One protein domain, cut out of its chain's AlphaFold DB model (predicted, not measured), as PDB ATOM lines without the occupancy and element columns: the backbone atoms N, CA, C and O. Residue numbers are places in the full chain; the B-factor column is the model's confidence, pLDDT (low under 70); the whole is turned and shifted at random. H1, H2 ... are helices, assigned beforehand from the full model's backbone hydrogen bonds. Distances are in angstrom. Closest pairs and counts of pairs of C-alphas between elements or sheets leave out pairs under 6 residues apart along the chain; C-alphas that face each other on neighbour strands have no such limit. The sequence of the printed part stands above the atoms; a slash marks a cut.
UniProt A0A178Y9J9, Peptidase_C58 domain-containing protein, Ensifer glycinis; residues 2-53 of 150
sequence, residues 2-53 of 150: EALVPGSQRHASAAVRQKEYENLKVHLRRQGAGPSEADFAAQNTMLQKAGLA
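What this domain is: This is residues 2 to 53 of the 150 residues of the protein "Peptidase_C58 domain-containing protein" of Ensifer glycinis (UniProt A0A178Y9J9). A long helix, H1, makes the length of the model, and a shorter helix, H2, folds back beside its later part at a wide angle, so that the two form a splayed helical hairpin, a V closed at the tight link. The printed part has 52 residues with two named helices, H1 then H2, and no named strand: its class is all helix. It is loose, with a radius of gyration of the C-alphas of 12.6 A, and elongated, spanning 39 by 22 by 13 A.

Where its parts are: Residues 2 to 8 come before H1. H1, residues 9 to 30, runs 32.1 A from C-alpha 9 at (48.643, 3.848, 6.531) to C-alpha 30 at (33.195, 21.021, 28.757). H2, residues 35 to 49, runs 21.3 A and ends at C-alpha 49 at (50.001, 8.166, 24.212).

How they stand to each other: H1 and H2 touch, and the closest C-alphas, those of Lys 25 and Ala 38, are 5.1 A apart. They run opposite ways at a steep tilt of 43 degrees, as a helical hairpin. In H1 and H2 every O i to N i+4 pair is within hydrogen-bond range.

The domain as a whole: The two C-alphas farthest apart, those of Glu 2 and Gly 32, are 39.8 A apart. The printed part has no cut, and the link from H1 to H2 is tight. The mean pLDDT of the printed part is 94.1, and no printed residue is under 70.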
ATOM      1  N   GLU A   2      56.987  10.114   1.931       78.25
ATOM      2  CA  GLU A   2      55.889   9.238   1.462       78.25
ATOM      3  C   GLU A   2      55.025   8.706   2.610       78.25
ATOM      4  O   GLU A   2      53.867   8.352   2.433       78.25
ATOM      5  N   ALA A   3      55.579   8.688   3.821       80.88
ATOM      6  CA  ALA A   3      54.933   8.125   4.995       80.88
ATOM      7  C   ALA A   3      53.606   8.808   5.356       80.88
ATOM      8  O   ALA A   3      52.695   8.118   5.788       80.88
ATOM      9  N   LEU A   4      53.497  10.132   5.215       87.25
ATOM     10  CA  LEU A   4      52.333  10.912   5.660       87.25
ATOM     11  C   LEU A   4      51.452  11.408   4.504       87.25
ATOM     12  O   LEU A   4      50.589  12.252   4.719       87.25
ATOM     13  N   VAL A   5      51.626  10.883   3.287       89.38
ATOM     14  CA  VAL A   5      50.768  11.274   2.157       89.38
ATOM     15  C   VAL A   5      49.341  10.744   2.346       89.38
ATOM     16  O   VAL A   5      49.173   9.640   2.884       89.38
ATOM     17  N   PRO A   6      48.304  11.477   1.901       88.25
ATOM     18  CA  PRO A   6      46.931  10.987   1.924       88.25
ATOM     19  C   PRO A   6      46.803   9.594   1.292       88.25
ATOM     20  O   PRO A   6      47.381   9.317   0.246       88.25
ATOM     21  N   GLY A   7      46.060   8.703   1.952       88.25
ATOM     22  CA  GLY A   7      45.887   7.305   1.528       88.25
ATOM     23  C   GLY A   7      46.934   6.328   2.078       88.25
ATOM     24  O   GLY A   7      46.703   5.122   2.057       88.25
ATOM     25  N   SER A   8      48.040   6.816   2.645       92.44
ATOM     26  CA  SER A   8      48.997   5.960   3.353       92.44
ATOM     27  C   SER A   8      48.466   5.496   4.716       92.44
ATOM     28  O   SER A   8      47.652   6.163   5.368       92.44
ATOM     29  N   GLN A   9      48.993   4.370   5.208       92.44
ATOM     30  CA  GLN A   9      48.643   3.848   6.531       92.44
ATOM     31  C   GLN A   9      48.996   4.832   7.656       92.44
ATOM     32  O   GLN A   9      48.202   5.009   8.580       92.44
ATOM     33  N   ARG A  10      50.157   5.505   7.593       90.69
ATOM     34  CA  ARG A  10      50.539   6.439   8.665       90.69
ATOM     35  C   ARG A  10      49.742   7.740   8.596       90.69
ATOM     36  O   ARG A  10      49.436   8.270   9.658       90.69
ATOM     37  N   HIS A  11      49.322   8.209   7.416       93.25
ATOM     38  CA  HIS A  11      48.346   9.303   7.329       93.25
ATOM     39  C   HIS A  11      47.015   8.915   7.990       93.25
ATOM     40  O   HIS A  11      46.469   9.687   8.774       93.25
ATOM     41  N   ALA A  12      46.508   7.700   7.749       92.50
ATOM     42  CA  ALA A  12      45.300   7.217   8.423       92.50
ATOM     43  C   ALA A  12      45.480   7.160   9.954       92.50
ATOM     44  O   ALA A  12      44.618   7.628  10.698       92.50
ATOM     45  N   SER A  13      46.624   6.668  10.440       93.88
ATOM     46  CA  SER A  13      46.950   6.693  11.873       93.88
ATOM     47  C   SER A  13      47.066   8.117  12.435       93.88
ATOM     48  O   SER A  13      46.607   8.369  13.550       93.88
ATOM     49  N   ALA A  14      47.639   9.058  11.681       92.94
ATOM     50  CA  ALA A  14      47.718  10.465  12.068       92.94
ATOM     51  C   ALA A  14      46.322  11.098  12.169       92.94
ATOM     52  O   ALA A  14      46.036  11.784  13.147       92.94
ATOM     53  N   ALA A  15      45.417  10.793  11.236       94.50
ATOM     54  CA  ALA A  15      44.032  11.260  11.281       94.50
ATOM     55  C   ALA A  15      43.269  10.731  12.509       94.50
ATOM     56  O   ALA A  15      42.511  11.475  13.134       94.50
ATOM     57  N   VAL A  16      43.497   9.472  12.910       96.19
ATOM     58  CA  VAL A  16      42.933   8.919  14.157       96.19
ATOM     59  C   VAL A  16      43.452   9.686  15.375       96.19
ATOM     60  O   VAL A  16      42.655  10.117  16.209       96.19
ATOM     61  N   ARG A  17      44.767   9.937  15.445       95.56
ATOM     62  CA  ARG A  17      45.375  10.731  16.525       95.56
ATOM     63  C   ARG A  17      44.822  12.157  16.564       95.56
ATOM     64  O   ARG A  17      44.494  12.639  17.643       95.56
ATOM     65  N   GLN A  18      44.644  12.798  15.409       96.00
ATOM     66  CA  GLN A  18      44.041  14.128  15.320       96.00
ATOM     67  C   GLN A  18      42.589  14.130  15.820       96.00
ATOM     68  O   GLN A  18      42.170  15.044  16.523       96.00
ATOM     69  N   LYS A  19      41.809  13.093  15.508       97.56
ATOM     70  CA  LYS A  19      40.436  12.970  16.013       97.56
ATOM     71  C   LYS A  19      40.398  12.791  17.533       97.56
ATOM     72  O   LYS A  19      39.560  13.395  18.198       97.56
ATOM     73  N   GLU A  20      41.290  11.974  18.091       97.81
ATOM     74  CA  GLU A  20      41.409  11.819  19.545       97.81
ATOM     75  C   GLU A  20      41.802  13.127  20.231       97.81
ATOM     76  O   GLU A  20      41.192  13.490  21.237       97.81
ATOM     77  N   TYR A  21      42.765  13.845  19.656       97.38
ATOM     78  CA  TYR A  21      43.173  15.172  20.100       97.38
ATOM     79  C   TYR A  21      41.987  16.144  20.181       97.38
ATOM     80  O   TYR A  21      41.738  16.739  21.231       97.38
ATOM     81  N   GLU A  22      41.211  16.267  19.102       97.19
ATOM     82  CA  GLU A  22      40.058  17.170  19.058       97.19
ATOM     83  C   GLU A  22      38.971  16.768  20.065       97.19
ATOM     84  O   GLU A  22      38.422  17.619  20.769       97.19
ATOM     85  N   ASN A  23      38.700  15.467  20.206       98.12
ATOM     86  CA  ASN A  23      37.747  14.963  21.194       98.12
ATOM     87  C   ASN A  23      38.178  15.286  22.632       98.12
ATOM     88  O   ASN A  23      37.348  15.712  23.437       98.12
ATOM     89  N   LEU A  24      39.466  15.115  22.951       98.00
ATOM     90  CA  LEU A  24      40.039  15.464  24.255       98.00
ATOM     91  C   LEU A  24      39.898  16.961  24.529       98.00
ATOM     92  O   LEU A  24      39.392  17.346  25.581       98.00
ATOM     93  N   LYS A  25      40.264  17.806  23.563       96.56
ATOM     94  CA  LYS A  25      40.149  19.263  23.685       96.56
ATOM     95  C   LYS A  25      38.705  19.699  23.950       96.56
ATOM     96  O   LYS A  25      38.458  20.515  24.836       96.56
ATOM     97  N   VAL A  26      37.730  19.131  23.232       97.44
ATOM     98  CA  VAL A  26      36.298  19.400  23.463       97.44
ATOM     99  C   VAL A  26      35.857  18.931  24.851       97.44
ATOM    100  O   VAL A  26      35.126  19.650  25.532       97.44
ATOM    101  N   HIS A  27      36.293  17.747  25.282       98.06
ATOM    102  CA  HIS A  27      35.963  17.214  26.602       98.06
ATOM    103  C   HIS A  27      36.489  18.110  27.731       98.06
ATOM    104  O   HIS A  27      35.717  18.490  28.608       98.06
ATOM    105  N   LEU A  28      37.754  18.526  27.657       98.06
ATOM    106  CA  LEU A  28      38.386  19.415  28.637       98.06
ATOM    107  C   LEU A  28      37.685  20.779  28.697       98.06
ATOM    108  O   LEU A  28      37.407  21.291  29.779       98.06
ATOM    109  N   ARG A  29      37.290  21.338  27.544       97.12
ATOM    110  CA  ARG A  29      36.494  22.579  27.500       97.12
ATOM    111  C   ARG A  29      35.143  22.438  28.196       97.12
ATOM    112  O   ARG A  29      34.723  23.349  28.899       97.12
ATOM    113  N   ARG A  30      34.461  21.296  28.046       97.31
ATOM    114  CA  ARG A  30      33.195  21.021  28.757       97.31
ATOM    115  C   ARG A  30      33.379  20.911  30.272       97.31
ATOM    116  O   ARG A  30      32.419  21.121  31.002       97.31
ATOM    117  N   GLN A  31      34.590  20.602  30.730       96.94
ATOM    118  CA  GLN A  31      34.961  20.573  32.146       96.94
ATOM    119  C   GLN A  31      35.403  21.943  32.684       96.94
ATOM    120  O   GLN A  31      35.743  22.050  33.858       96.94
ATOM    121  N   GLY A  32      35.370  22.992  31.855       96.69
ATOM    122  CA  GLY A  32      35.679  24.365  32.255       96.69
ATOM    123  C   GLY A  32      37.093  24.835  31.918       96.69
ATOM    124  O   GLY A  32      37.407  25.988  32.203       96.69
ATOM    125  N   ALA A  33      37.929  24.001  31.289       96.38
ATOM    126  CA  ALA A  33      39.264  24.419  30.865       96.38
ATOM    127  C   ALA A  33      39.189  25.531  29.806       96.38
ATOM    128  O   ALA A  33      38.380  25.475  28.867       96.38
ATOM    129  N   GLY A  34      40.075  26.520  29.925       93.69
ATOM    130  CA  GLY A  34      40.188  27.592  28.937       93.69
ATOM    131  C   GLY A  34      40.622  27.068  27.555       93.69
ATOM    132  O   GLY A  34      41.189  25.978  27.454       93.69
ATOM    133  N   PRO A  35      40.416  27.828  26.458       88.62
ATOM    134  CA  PRO A  35      40.767  27.381  25.111       88.62
ATOM    135  C   PRO A  35      42.211  26.901  24.946       88.62
ATOM    136  O   PRO A  35      42.393  25.843  24.347       88.62
ATOM    137  N   SER A  36      43.189  27.647  25.475       86.31
ATOM    138  CA  SER A  36      44.621  27.314  25.402       86.31
ATOM    139  C   SER A  36      45.019  26.208  26.379       86.31
ATOM    140  O   SER A  36      45.843  25.368  26.048       86.31
ATOM    141  N   GLU A  37      44.405  26.169  27.561       91.50
ATOM    142  CA  GLU A  37      44.639  25.113  28.553       91.50
ATOM    143  C   GLU A  37      44.184  23.747  28.026       91.50
ATOM    144  O   GLU A  37      44.931  22.773  28.094       91.50
ATOM    145  N   ALA A  38      42.984  23.685  27.442       94.19
ATOM    146  CA  ALA A  38      42.453  22.471  26.833       94.19
ATOM    147  C   ALA A  38      43.301  21.997  25.643       94.19
ATOM    148  O   ALA A  38      43.470  20.793  25.458       94.19
ATOM    149  N   ASP A  39      43.819  22.932  24.842       91.88
ATOM    150  CA  ASP A  39      44.707  22.643  23.712       91.88
ATOM    151  C   ASP A  39      46.017  22.017  24.214       91.88
ATOM    152  O   ASP A  39      46.335  20.876  23.878       91.88
ATOM    153  N   PHE A  40      46.691  22.692  25.147       93.12
ATOM    154  CA  PHE A  40      47.943  22.240  25.746       93.12
ATOM    155  C   PHE A  40      47.823  20.879  26.452       93.12
ATOM    156  O   PHE A  40      48.656  19.985  26.276       93.12
ATOM    157  N   ALA A  41      46.766  20.678  27.240       95.69
ATOM    158  CA  ALA A  41      46.527  19.416  27.938       95.69
ATOM    159  C   ALA A  41      46.213  18.260  26.969       95.69
ATOM    160  O   ALA A  41      46.682  17.132  27.175       95.69
ATOM    161  N   ALA A  42      45.479  18.526  25.884       96.25
ATOM    162  CA  ALA A  42      45.236  17.536  24.841       96.25
ATOM    163  C   ALA A  42      46.531  17.178  24.089       96.25
ATOM    164  O   ALA A  42      46.788  15.991  23.881       96.25
ATOM    165  N   GLN A  43      47.384  18.157  23.755       95.62
ATOM    166  CA  GLN A  43      48.695  17.913  23.132       95.62
ATOM    167  C   GLN A  43      49.571  17.017  24.019       95.62
ATOM    168  O   GLN A  43      50.057  15.981  23.558       95.62
ATOM    169  N   ASN A  44      49.683  17.340  25.314       96.81
ATOM    170  CA  ASN A  44      50.422  16.530  26.290       96.81
ATOM    171  C   ASN A  44      49.938  15.079  26.327       96.81
ATOM    172  O   ASN A  44      50.740  14.148  26.255       96.81
ATOM    173  N   THR A  45      48.620  14.890  26.400       97.38
ATOM    174  CA  THR A  45      48.007  13.557  26.446       97.38
ATOM    175  C   THR A  45      48.331  12.756  25.185       97.38
ATOM    176  O   THR A  45      48.660  11.572  25.263       97.38
ATOM    177  N   MET A  46      48.265  13.387  24.010       96.88
ATOM    178  CA  MET A  46      48.547  12.713  22.742       96.88
ATOM    179  C   MET A  46      50.026  12.362  22.571       96.88
ATOM    180  O   MET A  46      50.328  11.283  22.055       96.88
ATOM    181  N   LEU A  47      50.939  13.222  23.029       96.12
ATOM    182  CA  LEU A  47      52.376  12.934  23.050       96.12
ATOM    183  C   LEU A  47      52.687  11.760  23.988       96.12
ATOM    184  O   LEU A  47      53.355  10.814  23.579       96.12
ATOM    185  N   GLN A  48      52.110  11.745  25.192       97.12
ATOM    186  CA  GLN A  48      52.256  10.633  26.140       97.12
ATOM    187  C   GLN A  48      51.717   9.312  25.580       97.12
ATOM    188  O   GLN A  48      52.391   8.286  25.649       97.12
ATOM    189  N   LYS A  49      50.544   9.332  24.935       95.75
ATOM    190  CA  LYS A  49      50.001   8.166  24.212       95.75
ATOM    191  C   LYS A  49      50.900   7.694  23.066       95.75
ATOM    192  O   LYS A  49      50.824   6.537  22.666       95.75
ATOM    193  N   ALA A  50      51.724   8.579  22.508       92.69
ATOM    194  CA  ALA A  50      52.713   8.233  21.495       92.69
ATOM    195  C   ALA A  50      53.998   7.621  22.077       92.69
ATOM    196  O   ALA A  50      54.882   7.280  21.297       92.69
ATOM    197  N   GLY A  51      54.106   7.478  23.403       95.75
ATOM    198  CA  GLY A  51      55.328   7.037  24.076       95.75
ATOM    199  C   GLY A  51      56.379   8.139  24.219       95.75
ATOM    200  O   GLY A  51      57.528   7.833  24.514       95.75
ATOM    201  N   LEU A  52      55.998   9.402  24.001       96.06
ATOM    202  CA  LEU A  52      56.870  10.564  24.144       96.06
ATOM    203  C   LEU A  52      56.651  11.231  25.506       96.06
ATOM    204  O   LEU A  52      55.550  11.201  26.060       96.06
ATOM    205  N   ALA A  53      57.677  11.891  26.027       96.69
ATOM    206  CA  ALA A  53      57.625  12.628  27.280       96.69
ATOM    207  C   ALA A  53      57.629  14.147  27.010       96.69
ATOM    208  O   ALA A  53      58.695  14.755  26.870       96.69
TER     209      ALA A  53